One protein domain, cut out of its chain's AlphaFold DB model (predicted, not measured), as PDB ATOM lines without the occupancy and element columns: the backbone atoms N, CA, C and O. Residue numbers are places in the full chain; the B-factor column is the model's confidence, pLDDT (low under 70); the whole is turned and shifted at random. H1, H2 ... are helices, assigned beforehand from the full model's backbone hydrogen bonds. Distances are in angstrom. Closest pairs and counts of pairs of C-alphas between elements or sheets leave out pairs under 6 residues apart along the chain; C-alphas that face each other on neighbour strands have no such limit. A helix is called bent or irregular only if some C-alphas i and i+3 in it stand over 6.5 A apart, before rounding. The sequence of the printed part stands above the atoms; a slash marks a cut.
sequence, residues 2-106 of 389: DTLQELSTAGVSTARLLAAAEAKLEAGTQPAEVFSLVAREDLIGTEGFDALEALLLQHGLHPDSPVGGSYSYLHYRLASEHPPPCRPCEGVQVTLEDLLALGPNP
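What this domain is: This is residues 2 to 106 of the 389 residues of an uncharacterized protein of Tetrabaena socialis (UniProt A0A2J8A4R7). Four helices, H1 to H4, stand side by side as a bundle, the chain folding back between each and the next; H2, H3 and H4 make a triangle and H1 packs on H2. Beyond this bundle, across from H1, H5 and H6 form a looser pair joined by long loops. The printed part has 105 residues with six named helices, H1 to H6 in order, and no named strand: all helix. It is compact, with a radius of gyration of the C-alphas of 13.1 A and spans of 36 by 28 by 23 A.

How they stand to each other: H1, residues 3 to 9, and H2, residues 14 to 26, form a helical hairpin at 22 degrees, a shallow tilt; the closest C-alphas, of Leu 4 and Ala 20, are 6.7 A apart. H3, residues 31 to 39, forms a hairpin with H2, touching residues 21 to 25 alone of H2; C-alphas 21 and 34 come closest, at 6.4 A. H4, residues 46 to 58, forms a hairpin with H3 at 13 degrees, with C-alphas 31 and 56 closest at 5.5 A, and touches H3 with residues 56 to 57 alone. H4 also touches H2, the same way, with C-alphas 14 and 48 closest at 5.4 A. H5, residues 73 to 79, and H6, residues 96 to 101, are close but not clearly touching, with C-alphas 74 and 99 closest at 7.5 A. H4 and H5 are apart. Every O i to N i+4 pair is within hydrogen-bond range in H2, H3, H5 and H6; H4 has 7 of 9, and H1 0 of 3, with 2 of 4 O i to N i+3 pairs.

Where its parts are: H1 begins at C-alpha 3 (158.071, 192.651, 160.805) and is only just irregular, C-alphas 6 and 9 being 6.52 A apart. H2 is 18.3 A long, H4 19.0 A. H6 ends at C-alpha 101 (177.877, 215.605, 148.112).

The domain as a whole: C-alphas 10 and 106, the two farthest apart, are 39.3 A apart. The printed part has no cut. The links H4 to H5 and H5 to H6 are long; residues 66 to 67 pair with residues 71 to 72, antiparallel. Residues 4 to 5, 7 to 11 and 43 to 44 have pLDDT under 70.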
ATOM      1  N   ASP A   2     159.677 188.352 159.802       71.25
ATOM      2  CA  ASP A   2     160.269 189.678 159.660       71.25
ATOM      3  C   ASP A   2     159.144 190.722 159.664       71.25
ATOM      4  O   ASP A   2     158.235 190.642 158.840       71.25
ATOM      5  N   THR A   3     159.153 191.664 160.609       71.19
ATOM      6  CA  THR A   3     158.071 192.651 160.805       71.19
ATOM      7  C   THR A   3     157.782 193.477 159.551       71.19
ATOM      8  O   THR A   3     156.649 193.890 159.341       71.19
ATOM      9  N   LEU A   4     158.780 193.670 158.683       68.56
ATOM     10  CA  LEU A   4     158.610 194.323 157.382       68.56
ATOM     11  C   LEU A   4     157.867 193.446 156.361       68.56
ATOM     12  O   LEU A   4     157.130 193.964 155.531       68.56
ATOM     13  N   GLN A   5     157.998 192.123 156.450       68.19
ATOM     14  CA  GLN A   5     157.331 191.183 155.548       68.19
ATOM     15  C   GLN A   5     155.838 191.034 155.883       68.19
ATOM     16  O   GLN A   5     155.012 190.860 154.991       68.19
ATOM     17  N   GLU A   6     155.466 191.166 157.161       73.31
ATOM     18  CA  GLU A   6     154.057 191.193 157.592       73.31
ATOM     19  C   GLU A   6     153.324 192.469 157.142       73.31
ATOM     20  O   GLU A   6     152.104 192.458 156.985       73.31
ATOM     21  N   LEU A   7     154.059 193.555 156.884       66.12
ATOM     22  CA  LEU A   7     153.523 194.822 156.383       66.12
ATOM     23  C   LEU A   7     153.217 194.793 154.871       66.12
ATOM     24  O   LEU A   7     152.531 195.675 154.371       66.12
ATOM     25  N   SER A   8     153.639 193.767 154.134       60.41
ATOM     26  CA  SER A   8     153.407 193.694 152.685       60.41
ATOM     27  C   SER A   8     151.930 193.490 152.295       60.41
ATOM     28  O   SER A   8     151.472 193.917 151.238       60.41
ATOM     29  N   THR A   9     151.120 192.887 153.170       59.56
ATOM     30  CA  THR A   9     149.802 192.352 152.783       59.56
ATOM     31  C   THR A   9     148.610 193.282 153.028       59.56
ATOM     32  O   THR A   9     147.490 192.935 152.649       59.56
ATOM     33  N   ALA A  10     148.800 194.456 153.639       55.81
ATOM     34  CA  ALA A  10     147.681 195.296 154.069       55.81
ATOM     35  C   ALA A  10     147.988 196.798 154.014       55.81
ATOM     36  O   ALA A  10     148.331 197.361 155.044       55.81
ATOM     37  N   GLY A  11     147.818 197.435 152.844       66.44
ATOM     38  CA  GLY A  11     147.684 198.897 152.662       66.44
ATOM     39  C   GLY A  11     148.364 199.749 153.737       66.44
ATOM     40  O   GLY A  11     147.692 200.469 154.481       66.44
ATOM     41  N   VAL A  12     149.675 199.571 153.898       73.81
ATOM     42  CA  VAL A  12     150.389 200.072 155.069       73.81
ATOM     43  C   VAL A  12     150.562 201.571 154.949       73.81
ATOM     44  O   VAL A  12     151.019 202.080 153.933       73.81
ATOM     45  N   SER A  13     150.181 202.292 156.003       86.06
ATOM     46  CA  SER A  13     150.422 203.725 156.055       86.06
ATOM     47  C   SER A  13     151.924 203.999 156.081       86.06
ATOM     48  O   SER A  13     152.670 203.335 156.805       86.06
ATOM     49  N   THR A  14     152.360 205.025 155.350       86.38
ATOM     50  CA  THR A  14     153.751 205.507 155.326       86.38
ATOM     51  C   THR A  14     154.351 205.616 156.731       86.38
ATOM     52  O   THR A  14     155.471 205.180 156.965       86.38
ATOM     53  N   ALA A  15     153.575 206.100 157.705       88.62
ATOM     54  CA  ALA A  15     154.004 206.218 159.097       88.62
ATOM     55  C   ALA A  15     154.393 204.872 159.741       88.62
ATOM     56  O   ALA A  15     155.375 204.801 160.475       88.62
ATOM     57  N   ARG A  16     153.649 203.791 159.468       90.00
ATOM     58  CA  ARG A  16     153.964 202.458 160.013       90.00
ATOM     59  C   ARG A  16     155.209 201.865 159.367       90.00
ATOM     60  O   ARG A  16     155.970 201.190 160.052       90.00
ATOM     61  N   LEU A  17     155.408 202.122 158.076       89.75
ATOM     62  CA  LEU A  17     156.611 201.711 157.364       89.75
ATOM     63  C   LEU A  17     157.849 202.432 157.914       89.75
ATOM     64  O   LEU A  17     158.834 201.770 158.230       89.75
ATOM     65  N   LEU A  18     157.781 203.758 158.079       91.94
ATOM     66  CA  LEU A  18     158.877 204.555 158.638       91.94
ATOM     67  C   LEU A  18     159.231 204.105 160.057       91.94
ATOM     68  O   LEU A  18     160.397 203.836 160.323       91.94
ATOM     69  N   ALA A  19     158.234 203.901 160.923       92.88
ATOM     70  CA  ALA A  19     158.465 203.395 162.278       92.88
ATOM     71  C   ALA A  19     159.106 201.992 162.285       92.88
ATOM     72  O   ALA A  19     159.955 201.691 163.121       92.88
ATOM     73  N   ALA A  20     158.722 201.116 161.350       92.50
ATOM     74  CA  ALA A  20     159.327 199.792 161.226       92.50
ATOM     75  C   ALA A  20     160.770 199.854 160.697       92.50
ATOM     76  O   ALA A  20     161.619 199.084 161.152       92.50
ATOM     77  N   ALA A  21     161.053 200.759 159.755       94.38
ATOM     78  CA  ALA A  21     162.399 201.009 159.252       94.38
ATOM     79  C   ALA A  21     163.307 201.575 160.356       94.38
ATOM     80  O   ALA A  21     164.397 201.050 160.570       94.38
ATOM     81  N   GLU A  22     162.831 202.568 161.107       95.69
ATOM     82  CA  GLU A  22     163.538 203.168 162.243       95.69
ATOM     83  C   GLU A  22     163.877 202.120 163.310       95.69
ATOM     84  O   GLU A  22     165.045 201.943 163.649       95.69
ATOM     85  N   ALA A  23     162.905 201.299 163.724       95.31
ATOM     86  CA  ALA A  23     163.144 200.221 164.685       95.31
ATOM     87  C   ALA A  23     164.202 199.201 164.207       95.31
ATOM     88  O   ALA A  23     164.944 198.631 165.012       95.31
ATOM     89  N   LYS A  24     164.300 198.948 162.894       95.62
ATOM     90  CA  LYS A  24     165.338 198.076 162.316       95.62
ATOM     91  C   LYS A  24     166.719 198.726 162.347       95.62
ATOM     92  O   LYS A  24     167.698 198.029 162.635       95.62
ATOM     93  N   LEU A  25     166.797 200.023 162.066       96.31
ATOM     94  CA  LEU A  25     168.034 200.800 162.147       96.31
ATOM     95  C   LEU A  25     168.538 200.865 163.597       96.31
ATOM     96  O   LEU A  25     169.713 200.599 163.841       96.31
ATOM     97  N   GLU A  26     167.648 201.101 164.565       95.69
ATOM     98  CA  GLU A  26     167.965 201.069 166.003       95.69
ATOM     99  C   GLU A  26     168.448 199.690 166.473       95.69
ATOM    100  O   GLU A  26     169.335 199.587 167.322       95.69
ATOM    101  N   ALA A  27     167.921 198.614 165.879       96.56
ATOM    102  CA  ALA A  27     168.395 197.252 166.116       96.56
ATOM    103  C   ALA A  27     169.771 196.951 165.474       96.56
ATOM    104  O   ALA A  27     170.269 195.830 165.606       96.56
ATOM    105  N   GLY A  28     170.387 197.917 164.784       96.62
ATOM    106  CA  GLY A  28     171.707 197.795 164.160       96.62
ATOM    107  C   GLY A  28     171.694 197.214 162.745       96.62
ATOM    108  O   GLY A  28     172.745 196.810 162.246       96.62
ATOM    109  N   THR A  29     170.528 197.152 162.095       96.69
ATOM    110  CA  THR A  29     170.437 196.738 160.684       96.69
ATOM    111  C   THR A  29     171.075 197.808 159.803       96.69
ATOM    112  O   THR A  29     170.862 199.001 160.019       96.69
ATOM    113  N   GLN A  30     171.844 197.397 158.793       96.69
ATOM    114  CA  GLN A  30     172.473 198.349 157.880       96.69
ATOM    115  C   GLN A  30     171.403 199.073 157.039       96.69
ATOM    116  O   GLN A  30     170.494 198.411 156.524       96.69
ATOM    117  N   PRO A  31     171.512 200.397 156.808       96.88
ATOM    118  CA  PRO A  31     170.520 201.148 156.033       96.88
ATOM    119  C   PRO A  31     170.239 200.568 154.639       96.88
ATOM    120  O   PRO A  31     169.094 200.529 154.191       96.88
ATOM    121  N   ALA A  32     171.263 200.044 153.962       95.25
ATOM    122  CA  ALA A  32     171.119 199.440 152.636       95.25
ATOM    123  C   ALA A  32     170.301 198.132 152.643       95.25
ATOM    124  O   ALA A  32     169.601 197.819 151.673       95.25
ATOM    125  N   GLU A  33     170.353 197.381 153.747       94.06
ATOM    126  CA  GLU A  33     169.539 196.181 153.944       94.06
ATOM    127  C   GLU A  33     168.082 196.560 154.206       94.06
ATOM    128  O   GLU A  33     167.190 195.996 153.571       94.06
ATOM    129  N   VAL A  34     167.840 197.564 155.059       94.69
ATOM    130  CA  VAL A  34     166.493 198.111 155.295       94.69
ATOM    131  C   VAL A  34     165.885 198.600 153.982       94.69
ATOM    132  O   VAL A  34     164.766 198.214 153.643       94.69
ATOM    133  N   PHE A  35     166.646 199.356 153.186       93.38
ATOM    134  CA  PHE A  35     166.210 199.792 151.863       93.38
ATOM    135  C   PHE A  35     165.843 198.613 150.956       93.38
ATOM    136  O   PHE A  35     164.785 198.608 150.334       93.38
ATOM    137  N   SER A  36     166.699 197.589 150.894       91.25
ATOM    138  CA  SER A  36     166.472 196.415 150.043       91.25
ATOM    139  C   SER A  36     165.243 195.604 150.464       91.25
ATOM    140  O   SER A  36     164.588 195.018 149.605       91.25
ATOM    141  N   LEU A  37     164.919 195.560 151.759       90.06
ATOM    142  CA  LEU A  37     163.696 194.922 152.250       90.06
ATOM    143  C   LEU A  37     162.455 195.686 151.791       90.06
ATOM    144  O   LEU A  37     161.501 195.077 151.317       90.06
ATOM    145  N   VAL A  38     162.492 197.013 151.879       88.00
ATOM    146  CA  VAL A  38     161.345 197.854 151.538       88.00
ATOM    147  C   VAL A  38     161.137 197.963 150.021       88.00
ATOM    148  O   VAL A  38     160.014 197.832 149.540       88.00
ATOM    149  N   ALA A  39     162.212 198.131 149.246       84.06
ATOM    150  CA  ALA A  39     162.150 198.297 147.793       84.06
ATOM    151  C   ALA A  39     161.665 197.041 147.043       84.06
ATOM    152  O   ALA A  39     161.190 197.148 145.915       84.06
ATOM    153  N   ARG A  40     161.792 195.845 147.634       78.12
ATOM    154  CA  ARG A  40     161.341 194.584 147.011       78.12
ATOM    155  C   ARG A  40     159.830 194.422 146.982       78.12
ATOM    156  O   ARG A  40     159.330 193.669 146.155       78.12
ATOM    157  N   GLU A  41     159.140 195.076 147.899       71.88
ATOM    158  CA  GLU A  41     157.724 194.835 148.150       71.88
ATOM    159  C   GLU A  41     156.825 195.886 147.461       71.88
ATOM    160  O   GLU A  41     155.610 195.826 147.596       71.88
ATOM    161  N   ASP A  42     157.413 196.843 146.722       72.12
ATOM    162  CA  ASP A  42     156.716 197.949 146.030       72.12
ATOM    163  C   ASP A  42     155.730 198.713 146.945       72.12
ATOM    164  O   ASP A  42     154.703 199.241 146.524       72.12
ATOM    165  N   LEU A  43     156.030 198.742 148.250       65.75
ATOM    166  CA  LEU A  43     155.089 199.158 149.300       65.75
ATOM    167  C   LEU A  43     154.937 200.665 149.436       65.75
ATOM    168  O   LEU A  43     154.201 201.119 150.313       65.75
ATOM    169  N   ILE A  44     155.653 201.446 148.631       67.75
ATOM    170  CA  ILE A  44     155.746 202.881 148.841       67.75
ATOM    171  C   ILE A  44     155.299 203.648 147.606       67.75
ATOM    172  O   ILE A  44     155.947 203.611 146.564       67.75
ATOM    173  N   GLY A  45     154.224 204.423 147.760       71.19
ATOM    174  CA  GLY A  45     153.953 205.539 146.858       71.19
ATOM    175  C   GLY A  45     155.056 206.599 146.950       71.19
ATOM    176  O   GLY A  45     155.766 206.682 147.949       71.19
ATOM    177  N   THR A  46     155.181 207.444 145.928       70.06
ATOM    178  CA  THR A  46     156.266 208.436 145.792       70.06
ATOM    179  C   THR A  46     156.514 209.276 147.051       70.06
ATOM    180  O   THR A  46     157.658 209.446 147.446       70.06
ATOM    181  N   GLU A  47     155.460 209.728 147.736       70.69
ATOM    182  CA  GLU A  47     155.583 210.575 148.936       70.69
ATOM    183  C   GLU A  47     156.230 209.861 150.132       70.69
ATOM    184  O   GLU A  47     156.965 210.466 150.908       70.69
ATOM    185  N   GLY A  48     155.977 208.559 150.300       81.50
ATOM    186  CA  GLY A  48     156.593 207.802 151.390       81.50
ATOM    187  C   GLY A  48     158.057 207.465 151.127       81.50
ATOM    188  O   GLY A  48     158.792 207.146 152.063       81.50
ATOM    189  N   PHE A  49     158.469 207.526 149.861       86.12
ATOM    190  CA  PHE A  49     159.800 207.130 149.445       86.12
ATOM    191  C   PHE A  49     160.806 208.194 149.870       86.12
ATOM    192  O   PHE A  49     161.827 207.848 150.455       86.12
ATOM    193  N   ASP A  50     160.473 209.471 149.674       86.38
ATOM    194  CA  ASP A  50     161.341 210.596 150.029       86.38
ATOM    195  C   ASP A  50     161.607 210.657 151.542       86.38
ATOM    196  O   ASP A  50     162.743 210.857 151.969       86.38
ATOM    197  N   ALA A  51     160.582 210.413 152.367       89.12
ATOM    198  CA  ALA A  51     160.730 210.369 153.823       89.12
ATOM    199  C   ALA A  51     161.598 209.185 154.287       89.12
ATOM    200  O   ALA A  51     162.395 209.322 155.218       89.12
ATOM    201  N   LEU A  52     161.467 208.024 153.636       91.69
ATOM    202  CA  LEU A  52     162.304 206.864 153.937       91.69
ATOM    203  C   LEU A  52     163.750 207.083 153.476       91.69
ATOM    204  O   LEU A  52     164.677 206.758 154.211       91.69
ATOM    205  N   GLU A  53     163.950 207.627 152.275       92.50
ATOM    206  CA  GLU A  53     165.265 207.977 151.725       92.50
ATOM    207  C   GLU A  53     165.989 208.955 152.662       92.50
ATOM    208  O   GLU A  53     167.119 208.678 153.065       92.50
ATOM    209  N   ALA A  54     165.314 210.011 153.123       91.38
ATOM    210  CA  ALA A  54     165.870 210.946 154.100       91.38
ATOM    211  C   ALA A  54     166.262 210.267 155.424       91.38
ATOM    212  O   ALA A  54     167.374 210.482 155.912       91.38
ATOM    213  N   LEU A  55     165.395 209.410 155.978       94.38
ATOM    214  CA  LEU A  55     165.696 208.642 157.191       94.38
ATOM    215  C   LEU A  55     166.949 207.774 156.998       94.38
ATOM    216  O   LEU A  55     167.865 207.790 157.815       94.38
ATOM    217  N   LEU A  56     167.037 207.036 155.893       95.56
ATOM    218  CA  LEU A  56     168.163 206.138 155.646       95.56
ATOM    219  C   LEU A  56     169.485 206.894 155.458       95.56
ATOM    220  O   LEU A  56     170.518 206.433 155.949       95.56
ATOM    221  N   LEU A  57     169.465 208.055 154.798       94.00
ATOM    222  CA  LEU A  57     170.643 208.918 154.659       94.00
ATOM    223  C   LEU A  57     171.108 209.468 156.012       94.00
ATOM    224  O   LEU A  57     172.310 209.451 156.284       94.00
ATOM    225  N   GLN A  58     170.185 209.867 156.897       93.88
ATOM    226  CA  GLN A  58     170.519 210.291 158.268       93.88
ATOM    227  C   GLN A  58     171.203 209.177 159.073       93.88
ATOM    228  O   GLN A  58     172.085 209.449 159.887       93.88
ATOM    229  N   HIS A  59     170.849 207.920 158.801       96.31
ATOM    230  CA  HIS A  59     171.481 206.742 159.395       96.31
ATOM    231  C   HIS A  59     172.713 206.232 158.623       96.31
ATOM    232  O   HIS A  59     173.224 205.153 158.921       96.31
ATOM    233  N   GLY A  60     173.227 207.002 157.659       95.56
ATOM    234  CA  GLY A  60     174.491 206.711 156.981       95.56
ATOM    235  C   GLY A  60     174.376 205.801 155.759       95.56
ATOM    236  O   GLY A  60     175.348 205.130 155.407       95.56
ATOM    237  N   LEU A  61     173.221 205.755 155.088       96.19
ATOM    238  CA  LEU A  61     173.129 205.137 153.765       96.19
ATOM    239  C   LEU A  61     174.064 205.865 152.786       96.19
ATOM    240  O   LEU A  61     173.819 207.000 152.394       96.19
ATOM    241  N   HIS A  62     175.135 205.203 152.360       96.62
ATOM    242  CA  HIS A  62     176.046 205.762 151.362       96.62
ATOM    243  C   HIS A  62     175.519 205.496 149.937       96.62
ATOM    244  O   HIS A  62     174.995 204.399 149.704       96.62
ATOM    245  N   PRO A  63     175.700 206.389 148.943       95.75
ATOM    246  CA  PRO A  63     175.203 206.146 147.586       95.75
ATOM    247  C   PRO A  63     175.891 204.973 146.856       95.75
ATOM    248  O   PRO A  63     175.325 204.397 145.921       95.75
ATOM    249  N   ASP A  64     177.076 204.565 147.318       96.19
ATOM    250  CA  ASP A  64     177.767 203.353 146.845       96.19
ATOM    251  C   ASP A  64     177.298 202.068 147.543       96.19
ATOM    252  O   ASP A  64     177.718 200.974 147.163       96.19
ATOM    253  N   SER A  65     176.424 202.171 148.550       96.38
ATOM    254  CA  SER A  65     175.939 200.996 149.275       96.38
ATOM    255  C   SER A  65     175.185 200.065 148.325       96.38
ATOM    256  O   SER A  65     174.348 200.541 147.550       96.38
ATOM    257  N   PRO A  66     175.442 198.750 148.365       94.81
ATOM    258  CA  PRO A  66     174.766 197.805 147.492       94.81
ATOM    259  C   PRO A  66     173.296 197.668 147.896       94.81
ATOM    260  O   PRO A  66     172.983 197.342 149.039       94.81
ATOM    261  N   VAL A  67     172.392 197.874 146.940       91.75
ATOM    262  CA  VAL A  67     170.951 197.665 147.100       91.75
ATOM    263  C   VAL A  67     170.433 196.778 145.971       91.75
ATOM    264  O   VAL A  67     170.795 196.941 144.806       91.75
ATOM    265  N   GLY A  68     169.594 195.791 146.291       79.56
ATOM    266  CA  GLY A  68     168.948 194.973 145.252       79.56
ATOM    267  C   GLY A  68     169.914 194.184 144.348       79.56
ATOM    268  O   GLY A  68     169.762 194.158 143.126       79.56
ATOM    269  N   GLY A  69     170.917 193.526 144.935       80.19
ATOM    270  CA  GLY A  69     171.769 192.527 144.277       80.19
ATOM    271  C   GLY A  69     172.932 193.079 143.448       80.19
ATOM    272  O   GLY A  69     174.060 192.647 143.658       80.19
ATOM    273  N   SER A  70     172.688 194.006 142.515       82.38
ATOM    274  CA  SER A  70     173.733 194.484 141.579       82.38
ATOM    275  C   SER A  70     173.824 195.997 141.393       82.38
ATOM    276  O   SER A  70     174.692 196.469 140.655       82.38
ATOM    277  N   TYR A  71     172.946 196.755 142.042       89.69
ATOM    278  CA  TYR A  71     172.950 198.207 141.978       89.69
ATOM    279  C   TYR A  71     173.594 198.764 143.242       89.69
ATOM    280  O   TYR A  71     173.381 198.244 144.335       89.69
ATOM    281  N   SER A  72     174.367 199.838 143.111       94.94
ATOM    282  CA  SER A  72     174.526 200.730 144.256       94.94
ATOM    283  C   SER A  72     173.250 201.548 144.428       94.94
ATOM    284  O   SER A  72     172.455 201.670 143.489       94.94
ATOM    285  N   TYR A  73     173.064 202.136 145.603       95.06
ATOM    286  CA  TYR A  73     171.913 202.981 145.881       95.06
ATOM    287  C   TYR A  73     171.723 204.093 144.843       95.06
ATOM    288  O   TYR A  73     170.636 204.239 144.282       95.06
ATOM    289  N   LEU A  74     172.803 204.794 144.488       94.19
ATOM    290  CA  LEU A  74     172.771 205.826 143.454       94.19
ATOM    291  C   LEU A  74     172.340 205.267 142.094       94.19
ATOM    292  O   LEU A  74     171.495 205.860 141.423       94.19
ATOM    293  N   HIS A  75     172.872 204.109 141.687       93.88
ATOM    294  CA  HIS A  75     172.468 203.500 140.421       93.88
ATOM    295  C   HIS A  75     170.983 203.114 140.429       93.88
ATOM    296  O   HIS A  75     170.296 203.355 139.439       93.88
ATOM    297  N   TYR A  76     170.475 202.562 141.536       92.31
ATOM    298  CA  TYR A  76     169.052 202.252 141.688       92.31
ATOM    299  C   TYR A  76     168.191 203.515 141.555       92.31
ATOM    300  O   TYR A  76     167.242 203.538 140.769       92.31
ATOM    301  N   ARG A  77     168.546 204.594 142.264       90.56
ATOM    302  CA  ARG A  77     167.794 205.858 142.239       90.56
ATOM    303  C   ARG A  77     167.764 206.480 140.852       90.56
ATOM    304  O   ARG A  77     166.692 206.846 140.374       90.56
ATOM    305  N   LEU A  78     168.903 206.517 140.166       89.88
ATOM    306  CA  LEU A  78     168.986 207.003 138.790       89.88
ATOM    307  C   LEU A  78     168.226 206.104 137.807       89.88
ATOM    308  O   LEU A  78     167.618 206.599 136.862       89.88
ATOM    309  N   ALA A  79     168.217 204.790 138.028       88.75
ATOM    310  CA  ALA A  79     167.469 203.848 137.204       88.75
ATOM    311  C   ALA A  79     165.960 203.836 137.499       88.75
ATOM    312  O   ALA A  79     165.223 203.238 136.716       88.75
ATOM    313  N   SER A  80     165.484 204.483 138.565       86.88
ATOM    314  CA  SER A  80     164.068 204.481 138.950       86.88
ATOM    315  C   SER A  80     163.191 205.358 138.039       86.88
ATOM    316  O   SER A  80     163.675 206.183 137.256       86.88
ATOM    317  N   GLU A  81     161.867 205.188 138.121       79.75
ATOM    318  CA  GLU A  81     160.910 206.053 137.420       79.75
ATOM    319  C   GLU A  81     160.877 207.481 137.970       79.75
ATOM    320  O   GLU A  81     160.504 208.398 137.247       79.75
ATOM    321  N   HIS A  82     161.326 207.708 139.198       78.31
ATOM    322  CA  HIS A  82     161.323 209.018 139.843       78.31
ATOM    323  C   HIS A  82     162.730 209.317 140.371       78.31
ATOM    324  O   HIS A  82     162.965 209.194 141.570       78.31
ATOM    325  N   PRO A  83     163.697 209.645 139.486       84.19
ATOM    326  CA  PRO A  83     165.047 209.976 139.906       84.19
ATOM    327  C   PRO A  83     165.026 211.233 140.787       84.19
ATOM    328  O   PRO A  83     164.131 212.070 140.622       84.19
ATOM    329  N   PRO A  84     166.005 211.377 141.691       83.56
ATOM    330  CA  PRO A  84     166.073 212.512 142.597       83.56
ATOM    331  C   PRO A  84     166.154 213.822 141.796       83.56
ATOM    332  O   PRO A  84     166.863 213.880 140.779       83.56
ATOM    333  N   PRO A  85     165.421 214.873 142.201       81.00
ATOM    334  CA  PRO A  85     165.445 216.141 141.492       81.00
ATOM    335  C   PRO A  85     166.824 216.792 141.617       81.00
ATOM    336  O   PRO A  85     167.531 216.629 142.609       81.00
ATOM    337  N   CYS A  86     167.217 217.561 140.602       75.44
ATOM    338  CA  CYS A  86     168.479 218.306 140.640       75.44
ATOM    339  C   CYS A  86     168.433 219.497 141.603       75.44
ATOM    340  O   CYS A  86     169.478 220.001 141.976       75.44
ATOM    341  N   ARG A  87     167.238 219.980 141.956       71.12
ATOM    342  CA  ARG A  87     167.037 221.132 142.837       71.12
ATOM    343  C   ARG A  87     166.033 220.781 143.927       71.12
ATOM    344  O   ARG A  87     165.174 219.934 143.674       71.12
ATOM    345  N   PRO A  88     166.087 221.458 145.083       76.44
ATOM    346  CA  PRO A  88     165.053 221.333 146.096       76.44
ATOM    347  C   PRO A  88     163.675 221.642 145.493       76.44
ATOM    348  O   PRO A  88     163.493 222.660 144.820       76.44
ATOM    349  N   CYS A  89     162.716 220.753 145.723       73.75
ATOM    350  CA  CYS A  89     161.312 220.933 145.369       73.75
ATOM    351  C   CYS A  89     160.473 220.772 146.638       73.75
ATOM    352  O   CYS A  89     160.857 220.035 147.543       73.75
ATOM    353  N   GLU A  90     159.335 221.459 146.712       74.44
ATOM    354  CA  GLU A  90     158.444 221.368 147.869       74.44
ATOM    355  C   GLU A  90     158.024 219.906 148.103       74.44
ATOM    356  O   GLU A  90     157.558 219.231 147.187       74.44
ATOM    357  N   GLY A  91     158.259 219.403 149.319       74.19
ATOM    358  CA  GLY A  91     157.970 218.018 149.705       74.19
ATOM    359  C   GLY A  91     159.086 216.999 149.434       74.19
ATOM    360  O   GLY A  91     159.059 215.937 150.052       74.19
ATOM    361  N   VAL A  92     160.092 217.314 148.609       73.31
ATOM    362  CA  VAL A  92     161.218 216.400 148.341       73.31
ATOM    363  C   VAL A  92     162.375 216.706 149.285       73.31
ATOM    364  O   VAL A  92     162.936 217.800 149.258       73.31
ATOM    365  N   GLN A  93     162.745 215.731 150.114       76.62
ATOM    366  CA  GLN A  93     163.784 215.918 151.134       76.62
ATOM    367  C   GLN A  93     165.204 215.641 150.639       76.62
ATOM    368  O   GLN A  93     166.153 216.056 151.295       76.62
ATOM    369  N   VAL A  94     165.359 214.937 149.512       86.62
ATOM    370  CA  VAL A  94     166.668 214.487 149.028       86.62
ATOM    371  C   VAL A  94     166.829 214.814 147.553       86.62
ATOM    372  O   VAL A  94     166.088 214.330 146.693       86.62
ATOM    373  N   THR A  95     167.821 215.644 147.257       89.12
ATOM    374  CA  THR A  95     168.187 216.024 145.895       89.12
ATOM    375  C   THR A  95     169.342 215.171 145.373       89.12
ATOM    376  O   THR A  95     170.053 214.488 146.113       89.12
ATOM    377  N   LEU A  96     169.563 215.222 144.058       87.94
ATOM    378  CA  LEU A  96     170.740 214.603 143.454       87.94
ATOM    379  C   LEU A  96     172.036 215.254 143.965       87.94
ATOM    380  O   LEU A  96     173.035 214.558 144.117       87.94
ATOM    381  N   GLU A  97     172.024 216.561 144.237       85.25
ATOM    382  CA  GLU A  97     173.177 217.264 144.808       85.25
ATOM    383  C   GLU A  97     173.541 216.706 146.186       85.25
ATOM    384  O   GLU A  97     174.717 216.436 146.423       85.25
ATOM    385  N   ASP A  98     172.549 216.425 147.038       87.88
ATOM    386  CA  ASP A  98     172.772 215.829 148.363       87.88
ATOM    387  C   ASP A  98     173.445 214.455 148.255       87.88
ATOM    388  O   ASP A  98     174.412 214.165 148.959       87.88
ATOM    389  N   LEU A  99     172.991 213.616 147.315       90.62
ATOM    390  CA  LEU A  99     173.591 212.300 147.078       90.62
ATOM    391  C   LEU A  99     175.016 212.395 146.518       90.62
ATOM    392  O   LEU A  99     175.870 211.585 146.874       90.62
ATOM    393  N   LEU A 100     175.287 213.362 145.639       88.62
ATOM    394  CA  LEU A 100     176.623 213.574 145.080       88.62
ATOM    395  C   LEU A 100     177.586 214.190 146.106       88.62
ATOM    396  O   LEU A 100     178.777 213.877 146.079       88.62
ATOM    397  N   ALA A 101     177.087 215.011 147.033       88.56
ATOM    398  CA  ALA A 101     177.877 215.605 148.112       88.56
ATOM    399  C   ALA A 101     178.458 214.554 149.072       88.56
ATOM    400  O   ALA A 101     179.494 214.794 149.692       88.56
ATOM    401  N   LEU A 102     177.848 213.365 149.143       89.81
ATOM    402  CA  LEU A 102     178.374 212.224 149.899       89.81
ATOM    403  C   LEU A 102     179.609 211.573 149.247       89.81
ATOM    404  O   LEU A 102     180.217 210.696 149.852       89.81
ATOM    405  N   GLY A 103     180.010 212.009 148.050       90.69
ATOM    406  CA  GLY A 103     181.222 211.549 147.371       90.69
ATOM    407  C   GLY A 103     181.150 210.115 146.829       90.69
ATOM    408  O   GLY A 103     182.069 209.337 147.095       90.69
ATOM    409  N   PRO A 104     180.104 209.739 146.067       91.56
ATOM    410  CA  PRO A 104     180.022 208.412 145.468       91.56
ATOM    411  C   PRO A 104     181.157 208.165 144.473       91.56
ATOM    412  O   PRO A 104     181.608 209.082 143.780       91.56
ATOM    413  N   ASN A 105     181.588 206.913 144.352       89.75
ATOM    414  CA  ASN A 105     182.614 206.524 143.397       89.75
ATOM    415  C   ASN A 105     182.081 206.635 141.950       89.75
ATOM    416  O   ASN A 105     181.211 205.851 141.553       89.75
ATOM    417  N   PRO A 106     182.628 207.545 141.118       85.00
ATOM    418  CA  PRO A 106     182.125 207.777 139.764       85.00
ATOM    419  C   PRO A 106     182.362 206.599 138.807       85.00
ATOM    420  O   PRO A 106     181.679 206.491 137.785       85.00
TER     421      PRO A 106